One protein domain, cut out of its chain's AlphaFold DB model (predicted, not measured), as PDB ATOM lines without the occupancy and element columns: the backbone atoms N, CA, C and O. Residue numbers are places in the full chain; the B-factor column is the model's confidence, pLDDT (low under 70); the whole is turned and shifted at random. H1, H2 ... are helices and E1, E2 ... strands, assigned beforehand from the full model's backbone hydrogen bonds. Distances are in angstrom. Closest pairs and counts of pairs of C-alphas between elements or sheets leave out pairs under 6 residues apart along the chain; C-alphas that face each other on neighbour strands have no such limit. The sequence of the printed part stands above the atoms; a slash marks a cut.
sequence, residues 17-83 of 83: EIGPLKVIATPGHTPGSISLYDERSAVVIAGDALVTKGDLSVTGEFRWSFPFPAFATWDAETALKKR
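This is residues 17 to 83 of the 83 residues of the protein "Lactamase_B domain-containing protein" of Bacillus safensis (UniProt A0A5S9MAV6). With little regular structure, this is a small three-stranded meander at one end and, at the other, loops with two short helices. Of 67 printed residues, 23 are in named elements, in the order E1 E2 E3 H1 H2, a mixed class; the sheet, E1 - E2 - E3, is antiparallel. The whole is compact, radius of gyration of the C-alphas 12.4 A, yet elongated, spanning 38 by 23 by 15 A.

E1, residues 21 to 25, and E2, residues 34 to 38, form an antiparallel hairpin at 149 degrees; N 22 and O 37 are within hydrogen-bond range, 2.8 A. E2 and E3, residues 43 to 45, form another at 158 degrees; N 45 and O 36 are 2.8 A apart. H1, residues 68 to 71, and H2, residues 76 to 81, are not on the sheet. They are close but not clearly touching: their closest C-alphas, of Ala 70 and Ala 76, are 7.1 A apart. In H2 every O i to N i+4 pair is within hydrogen-bond range; H1 is too short for one.

E1 begins at C-alpha 21 (-3.045, -21.558, 38.619) and is 12.8 A long, E2 13.5 A. H2, 8.6 A, ends at C-alpha 81 (19.890, -22.521, 35.455).

The printed part has no cut. The link E3 to H1 is long, 22 residues. Residue 83 alone has pLDDT under 70.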
ATOM      1  N   GLU A  17      -3.014 -23.994  32.342       97.25
ATOM      2  CA  GLU A  17      -3.784 -23.505  33.484       97.25
ATOM      3  C   GLU A  17      -4.534 -24.645  34.185       97.25
ATOM      4  O   GLU A  17      -5.274 -25.415  33.569       97.25
ATOM      5  N   ILE A  18      -4.383 -24.726  35.508       96.00
ATOM      6  CA  ILE A  18      -5.155 -25.607  36.387       96.00
ATOM      7  C   ILE A  18      -6.046 -24.727  37.261       96.00
ATOM      8  O   ILE A  18      -5.652 -24.246  38.327       96.00
ATOM      9  N   GLY A  19      -7.268 -24.482  36.789       94.50
ATOM     10  CA  GLY A  19      -8.117 -23.451  37.380       94.50
ATOM     11  C   GLY A  19      -7.431 -22.082  37.262       94.50
ATOM     12  O   GLY A  19      -7.042 -21.721  36.161       94.50
ATOM     13  N   PRO A  20      -7.254 -21.314  38.353       95.50
ATOM     14  CA  PRO A  20      -6.569 -20.020  38.303       95.50
ATOM     15  C   PRO A  20      -5.033 -20.124  38.364       95.50
ATOM     16  O   PRO A  20      -4.368 -19.097  38.470       95.50
ATOM     17  N   LEU A  21      -4.474 -21.337  38.416       97.94
ATOM     18  CA  LEU A  21      -3.045 -21.558  38.619       97.94
ATOM     19  C   LEU A  21      -2.347 -21.803  37.290       97.94
ATOM     20  O   LEU A  21      -2.729 -22.712  36.558       97.94
ATOM     21  N   LYS A  22      -1.275 -21.064  37.031       98.31
ATOM     22  CA  LYS A  22      -0.421 -21.256  35.863       98.31
ATOM     23  C   LYS A  22       0.680 -22.271  36.147       98.31
ATOM     24  O   LYS A  22       1.348 -22.189  37.179       98.31
ATOM     25  N   VAL A  23       0.884 -23.203  35.225       98.25
ATOM     26  CA  VAL A  23       1.946 -24.209  35.276       98.25
ATOM     27  C   VAL A  23       3.255 -23.601  34.781       98.25
ATOM     28  O   VAL A  23       3.322 -23.050  33.685       98.25
ATOM     29  N   ILE A  24       4.306 -23.730  35.589       97.38
ATOM     30  CA  ILE A  24       5.679 -23.339  35.256       97.38
ATOM     31  C   ILE A  24       6.553 -24.589  35.354       97.38
ATOM     32  O   ILE A  24       6.633 -25.212  36.412       97.38
ATOM     33  N   ALA A  25       7.233 -24.968  34.279       96.12
ATOM     34  CA  ALA A  25       8.173 -26.074  34.276       96.12
ATOM     35  C   ALA A  25       9.437 -25.698  35.062       96.12
ATOM     36  O   ALA A  25      10.199 -24.795  34.700       96.12
ATOM     37  N   THR A  26       9.699 -26.454  36.125       95.56
ATOM     38  CA  THR A  26      10.839 -26.261  37.027       95.56
ATOM     39  C   THR A  26      11.647 -27.554  37.137       95.56
ATOM     40  O   THR A  26      11.691 -28.167  38.209       95.56
ATOM     41  N   PRO A  27      12.261 -28.013  36.027       93.12
ATOM     42  CA  PRO A  27      13.071 -29.221  36.029       93.12
ATOM     43  C   PRO A  27      14.331 -29.026  36.877       93.12
ATOM     44  O   PRO A  27      14.850 -27.918  37.010       93.12
ATOM     45  N   GLY A  28      14.844 -30.119  37.429       89.81
ATOM     46  CA  GLY A  28      16.061 -30.104  38.242       89.81
ATOM     47  C   GLY A  28      15.995 -31.150  39.339       89.81
ATOM     48  O   GLY A  28      16.722 -32.140  39.285       89.81
ATOM     49  N   HIS A  29      15.033 -31.003  40.263       90.88
ATOM     50  CA  HIS A  29      14.753 -32.053  41.248       90.88
ATOM     51  C   HIS A  29      14.319 -33.346  40.559       90.88
ATOM     52  O   HIS A  29      14.878 -34.412  40.803       90.88
ATOM     53  N   THR A  30      13.377 -33.227  39.623       91.62
ATOM     54  CA  THR A  30      13.031 -34.280  38.667       91.62
ATOM     55  C   THR A  30      12.887 -33.683  37.260       91.62
ATOM     56  O   THR A  30      12.683 -32.470  37.146       91.62
ATOM     57  N   PRO A  31      12.970 -34.487  36.181       90.75
ATOM     58  CA  PRO A  31      12.801 -33.984  34.814       90.75
ATOM     59  C   PRO A  31      11.433 -33.338  34.552       90.75
ATOM     60  O   PRO A  31      11.346 -32.391  33.782       90.75
ATOM     61  N   GLY A  32      10.374 -33.859  35.184       92.62
ATOM     62  CA  GLY A  32       8.987 -33.408  35.010       92.62
ATOM     63  C   GLY A  32       8.466 -32.537  36.155       92.62
ATOM     64  O   GLY A  32       7.257 -32.440  36.335       92.62
ATOM     65  N   SER A  33       9.354 -31.972  36.979       94.94
ATOM     66  CA  SER A  33       8.953 -31.088  38.077       94.94
ATOM     67  C   SER A  33       8.316 -29.804  37.542       94.94
ATOM     68  O   SER A  33       8.835 -29.180  36.616       94.94
ATOM     69  N   ILE A  34       7.224 -29.388  38.179       97.31
ATOM     70  CA  ILE A  34       6.509 -28.142  37.893       97.31
ATOM     71  C   ILE A  34       6.304 -27.337  39.176       97.31
ATOM     72  O   ILE A  34       6.284 -27.893  40.276       97.31
ATOM     73  N   SER A  35       6.086 -26.040  39.007       97.56
ATOM     74  CA  SER A  35       5.575 -25.117  40.013       97.56
ATOM     75  C   SER A  35       4.237 -24.547  39.546       97.56
ATOM     76  O   SER A  35       3.977 -24.461  38.347       97.56
ATOM     77  N   LEU A  36       3.386 -24.157  40.493       98.12
ATOM     78  CA  LEU A  36       2.084 -23.548  40.206       98.12
ATOM     79  C   LEU A  36       2.060 -22.114  40.717       98.12
ATOM     80  O   LEU A  36       2.372 -21.877  41.885       98.12
ATOM     81  N   TYR A  37       1.680 -21.175  39.859       98.25
ATOM     82  CA  TYR A  37       1.670 -19.750  40.172       98.25
ATOM     83  C   TYR A  37       0.257 -19.168  40.111       98.25
ATOM     84  O   TYR A  37      -0.440 -19.331  39.113       98.25
ATOM     85  N   ASP A  38      -0.163 -18.478  41.174       98.00
ATOM     86  CA  ASP A  38      -1.381 -17.665  41.185       98.00
ATOM     87  C   ASP A  38      -1.016 -16.190  40.984       98.00
ATOM     88  O   ASP A  38      -0.578 -15.508  41.915       98.00
ATOM     89  N   GLU A  39      -1.236 -15.682  39.772       95.81
ATOM     90  CA  GLU A  39      -0.926 -14.294  39.401       95.81
ATOM     91  C   GLU A  39      -1.695 -13.264  40.237       95.81
ATOM     92  O   GLU A  39      -1.219 -12.151  40.452       95.81
ATOM     93  N   ARG A  40      -2.877 -13.627  40.746       96.62
ATOM     94  CA  ARG A  40      -3.764 -12.703  41.465       96.62
ATOM     95  C   ARG A  40      -3.254 -12.398  42.867       96.62
ATOM     96  O   ARG A  40      -3.524 -11.324  43.399       96.62
ATOM     97  N   SER A  41      -2.571 -13.366  43.475       97.38
ATOM     98  CA  SER A  41      -2.061 -13.285  44.846       97.38
ATOM     99  C   SER A  41      -0.534 -13.258  44.923       97.38
ATOM    100  O   SER A  41       0.005 -13.085  46.015       97.38
ATOM    101  N   ALA A  42       0.159 -13.394  43.787       96.31
ATOM    102  CA  ALA A  42       1.610 -13.537  43.700       96.31
ATOM    103  C   ALA A  42       2.150 -14.692  44.572       96.31
ATOM    104  O   ALA A  42       3.227 -14.599  45.161       96.31
ATOM    105  N   VAL A  43       1.389 -15.788  44.659       97.19
ATOM    106  CA  VAL A  43       1.746 -16.987  45.431       97.19
ATOM    107  C   VAL A  43       2.252 -18.078  44.496       97.19
ATOM    108  O   VAL A  43       1.650 -18.342  43.457       97.19
ATOM    109  N   VAL A  44       3.332 -18.752  44.898       96.88
ATOM    110  CA  VAL A  44       3.887 -19.911  44.191       96.88
ATOM    111  C   VAL A  44       3.862 -21.159  45.068       96.88
ATOM    112  O   VAL A  44       4.258 -21.134  46.235       96.88
ATOM    113  N   ILE A  45       3.431 -22.272  44.486       97.06
ATOM    114  CA  ILE A  45       3.617 -23.616  45.028       97.06
ATOM    115  C   ILE A  45       4.796 -24.228  44.271       97.06
ATOM    116  O   ILE A  45       4.640 -24.679  43.138       97.06
ATOM    117  N   ALA A  46       5.981 -24.201  44.882       95.19
ATOM    118  CA  ALA A  46       7.241 -24.559  44.221       95.19
ATOM    119  C   ALA A  46       7.583 -26.065  44.248       95.19
ATOM    120  O   ALA A  46       8.559 -26.496  43.634       95.19
ATOM    121  N   GLY A  47       6.832 -26.868  45.008       93.94
ATOM    122  CA  GLY A  47       7.209 -28.255  45.294       93.94
ATOM    123  C   GLY A  47       8.623 -28.344  45.879       93.94
ATOM    124  O   GLY A  47       9.026 -27.500  46.677       93.94
ATOM    125  N   ASP A  48       9.393 -29.331  45.425       92.50
ATOM    126  CA  ASP A  48      10.774 -29.552  45.874       92.50
ATOM    127  C   ASP A  48      11.812 -28.712  45.103       92.50
ATOM    128  O   ASP A  48      13.015 -28.938  45.245       92.50
ATOM    129  N   ALA A  49      11.386 -27.753  44.268       93.00
ATOM    130  CA  ALA A  49      12.308 -26.856  43.568       93.00
ATOM    131  C   ALA A  49      13.002 -25.874  44.529       93.00
ATOM    132  O   ALA A  49      14.147 -25.489  44.284       93.00
ATOM    133  N   LEU A  50      12.339 -25.517  45.637       92.56
ATOM    134  CA  LEU A  50      12.874 -24.657  46.692       92.56
ATOM    135  C   LEU A  50      12.972 -25.414  48.017       92.56
ATOM    136  O   LEU A  50      12.063 -26.135  48.419       92.56
ATOM    137  N   VAL A  51      14.067 -25.191  48.732       90.44
ATOM    138  CA  VAL A  51      14.319 -25.734  50.067       90.44
ATOM    139  C   VAL A  51      14.437 -24.568  51.035       90.44
ATOM    140  O   VAL A  51      15.133 -23.605  50.744       90.44
ATOM    141  N   THR A  52      13.758 -24.657  52.180       90.06
ATOM    142  CA  THR A  52      13.782 -23.631  53.243       90.06
ATOM    143  C   THR A  52      14.521 -24.085  54.501       90.06
ATOM    144  O   THR A  52      14.725 -23.313  55.439       90.06
ATOM    145  N   LYS A  53      14.919 -25.361  54.563       85.44
ATOM    146  CA  LYS A  53      15.647 -25.908  55.706       85.44
ATOM    147  C   LYS A  53      17.128 -25.564  55.593       85.44
ATOM    148  O   LYS A  53      17.821 -26.068  54.718       85.44
ATOM    149  N   GLY A  54      17.611 -24.759  56.535       77.69
ATOM    150  CA  GLY A  54      19.001 -24.308  56.602       77.69
ATOM    151  C   GLY A  54      19.237 -22.955  55.928       77.69
ATOM    152  O   GLY A  54      20.058 -22.202  56.438       77.69
ATOM    153  N   ASP A  55      18.516 -22.656  54.844       84.56
ATOM    154  CA  ASP A  55      18.428 -21.367  54.136       84.56
ATOM    155  C   ASP A  55      17.340 -21.476  53.040       84.56
ATOM    156  O   ASP A  55      16.846 -22.580  52.805       84.56
ATOM    157  N   LEU A  56      16.987 -20.381  52.357       89.75
ATOM    158  CA  LEU A  56      16.236 -20.424  51.097       89.75
ATOM    159  C   LEU A  56      17.191 -20.723  49.930       89.75
ATOM    160  O   LEU A  56      18.023 -19.893  49.558       89.75
ATOM    161  N   SER A  57      17.067 -21.903  49.329       89.94
ATOM    162  CA  SER A  57      17.920 -22.343  48.218       89.94
ATOM    163  C   SER A  57      17.145 -23.111  47.154       89.94
ATOM    164  O   SER A  57      16.080 -23.665  47.427       89.94
ATOM    165  N   VAL A  58      17.712 -23.198  45.950       88.81
ATOM    166  CA  VAL A  58      17.189 -24.069  44.889       88.81
ATOM    167  C   VAL A  58      17.680 -25.498  45.117       88.81
ATOM    168  O   VAL A  58      18.781 -25.728  45.622       88.81
ATOM    169  N   THR A  59      16.865 -26.483  44.758       84.50
ATOM    170  CA  THR A  59      17.274 -27.894  44.741       84.50
ATOM    171  C   THR A  59      18.565 -28.094  43.934       84.50
ATOM    172  O   THR A  59      18.785 -27.423  42.932       84.50
ATOM    173  N   GLY A  60      19.469 -28.974  44.366       83.69
ATOM    174  CA  GLY A  60      20.800 -29.091  43.744       83.69
ATOM    175  C   GLY A  60      21.864 -28.118  44.273       83.69
ATOM    176  O   GLY A  60      23.054 -28.401  44.133       83.69
ATOM    177  N   GLU A  61      21.487 -27.014  44.928       86.50
ATOM    178  CA  GLU A  61      22.453 -26.096  45.540       86.50
ATOM    179  C   GLU A  61      23.057 -26.721  46.807       86.50
ATOM    180  O   GLU A  61      22.351 -27.089  47.749       86.50
ATOM    181  N   PHE A  62      24.387 -26.850  46.851       86.25
ATOM    182  CA  PHE A  62      25.060 -27.402  48.022       86.25
ATOM    183  C   PHE A  62      24.981 -26.428  49.204       86.25
ATOM    184  O   PHE A  62      25.495 -25.307  49.158       86.25
ATOM    185  N   ARG A  63      24.369 -26.887  50.299       86.25
ATOM    186  CA  ARG A  63      24.304 -26.178  51.579       86.25
ATOM    187  C   ARG A  63      24.908 -27.041  52.673       86.25
ATOM    188  O   ARG A  63      24.424 -28.134  52.943       86.25
ATOM    189  N   TRP A  64      25.937 -26.534  53.350       84.44
ATOM    190  CA  TRP A  64      26.605 -27.278  54.425       84.44
ATOM    191  C   TRP A  64      25.663 -27.613  55.591       84.44
ATOM    192  O   TRP A  64      25.731 -28.699  56.158       84.44
ATOM    193  N   SER A  65      24.748 -26.698  55.922       87.50
ATOM    194  CA  SER A  65      23.747 -26.883  56.979       87.50
ATOM    195  C   SER A  65      22.707 -27.959  56.648       87.50
ATOM    196  O   SER A  65      22.089 -28.510  57.561       87.50
ATOM    197  N   PHE A  66      22.505 -28.268  55.363       85.81
ATOM    198  CA  PHE A  66      21.547 -29.268  54.906       85.81
ATOM    199  C   PHE A  66      21.889 -29.766  53.483       85.81
ATOM    200  O   PHE A  66      21.287 -29.314  52.512       85.81
ATOM    201  N   PRO A  67      22.854 -30.696  53.323       84.69
ATOM    202  CA  PRO A  67      23.421 -31.031  52.009       84.69
ATOM    203  C   PRO A  67      22.608 -32.063  51.210       84.69
ATOM    204  O   PRO A  67      22.831 -32.246  50.018       84.69
ATOM    205  N   PHE A  68      21.653 -32.748  51.843       85.50
ATOM    206  CA  PHE A  68      20.899 -33.843  51.223       85.50
ATOM    207  C   PHE A  68      20.091 -33.466  49.967       85.50
ATOM    208  O   PHE A  68      20.070 -34.280  49.045       85.50
ATOM    209  N   PRO A  69      19.471 -32.273  49.859       82.00
ATOM    210  CA  PRO A  69      18.773 -31.871  48.637       82.00
ATOM    211  C   PRO A  69      19.688 -31.786  47.414       82.00
ATOM    212  O   PRO A  69      19.252 -32.094  46.309       82.00
ATOM    213  N   ALA A  70      20.961 -31.425  47.601       82.12
ATOM    214  CA  ALA A  70      21.929 -31.395  46.508       82.12
ATOM    215  C   ALA A  70      22.224 -32.801  45.963       82.12
ATOM    216  O   ALA A  70      22.408 -32.976  44.764       82.12
ATOM    217  N   PHE A  71      22.214 -33.814  46.833       85.06
ATOM    218  CA  PHE A  71      22.446 -35.211  46.451       85.06
ATOM    219  C   PHE A  71      21.197 -35.921  45.917       85.06
ATOM    220  O   PHE A  71      21.318 -36.911  45.204       85.06
ATOM    221  N   ALA A  72      20.005 -35.445  46.282       80.50
ATOM    222  CA  ALA A  72      18.726 -36.034  45.888       80.50
ATOM    223  C   ALA A  72      18.119 -35.398  44.625       80.50
ATOM    224  O   ALA A  72      17.016 -35.769  44.228       80.50
ATOM    225  N   THR A  73      18.809 -34.433  44.014       83.25
ATOM    226  CA  THR A  73      18.379 -33.788  42.772       83.25
ATOM    227  C   THR A  73      18.780 -34.629  41.565       83.25
ATOM    228  O   THR A  73      19.845 -35.247  41.556       83.25
ATOM    229  N   TRP A  74      17.935 -34.660  40.538       89.19
ATOM    230  CA  TRP A  74      18.237 -35.377  39.304       89.19
ATOM    231  C   TRP A  74      19.350 -34.697  38.495       89.19
ATOM    232  O   TRP A  74      20.278 -35.376  38.059       89.19
ATOM    233  N   ASP A  75      19.273 -33.375  38.322       88.81
ATOM    234  CA  ASP A  75      20.253 -32.589  37.571       88.81
ATOM    235  C   ASP A  75      20.457 -31.206  38.214       88.81
ATOM    236  O   ASP A  75      19.607 -30.312  38.131       88.81
ATOM    237  N   ALA A  76      21.594 -31.038  38.895       85.00
ATOM    238  CA  ALA A  76      21.898 -29.815  39.635       85.00
ATOM    239  C   ALA A  76      22.161 -28.617  38.713       85.00
ATOM    240  O   ALA A  76      21.786 -27.497  39.048       85.00
ATOM    241  N   GLU A  77      22.771 -28.830  37.546       88.12
ATOM    242  CA  GLU A  77      23.044 -27.747  36.597       88.12
ATOM    243  C   GLU A  77      21.734 -27.167  36.045       88.12
ATOM    244  O   GLU A  77      21.560 -25.949  35.975       88.12
ATOM    245  N   THR A  78      20.784 -28.037  35.708       85.75
ATOM    246  CA  THR A  78      19.449 -27.681  35.223       85.75
ATOM    247  C   THR A  78      18.659 -26.940  36.293       85.75
ATOM    248  O   THR A  78      18.075 -25.898  35.994       85.75
ATOM    249  N   ALA A  79      18.701 -27.421  37.538       82.62
ATOM    250  CA  ALA A  79      18.057 -26.746  38.659       82.62
ATOM    251  C   ALA A  79      18.609 -25.323  38.854       82.62
ATOM    252  O   ALA A  79      17.851 -24.363  38.964       82.62
ATOM    253  N   LEU A  80      19.937 -25.168  38.819       83.75
ATOM    254  CA  LEU A  80      20.600 -23.879  39.020       83.75
ATOM    255  C   LEU A  80      20.377 -22.894  37.862       83.75
ATOM    256  O   LEU A  80      20.295 -21.692  38.106       83.75
ATOM    257  N   LYS A  81      20.237 -23.369  36.616       85.88
ATOM    258  CA  LYS A  81      19.890 -22.521  35.455       85.88
ATOM    259  C   LYS A  81      18.495 -21.899  35.553       85.88
ATOM    260  O   LYS A  81      18.230 -20.916  34.866       85.88
ATOM    261  N   LYS A  82      17.608 -22.493  36.351       72.75
ATOM    262  CA  LYS A  82      16.211 -22.082  36.546       72.75
ATOM    263  C   LYS A  82      15.984 -21.328  37.867       72.75
ATOM    264  O   LYS A  82      14.835 -21.185  38.276       72.75
ATOM    265  N   ARG A  83      17.064 -20.889  38.526       65.56
ATOM    266  CA  ARG A  83      17.019 -20.017  39.707       65.56
ATOM    267  C   ARG A  83      16.407 -18.653  39.398       65.56
ATOM    268  O   ARG A  83      16.623 -18.152  38.275       65.56
TER     269      ARG A  83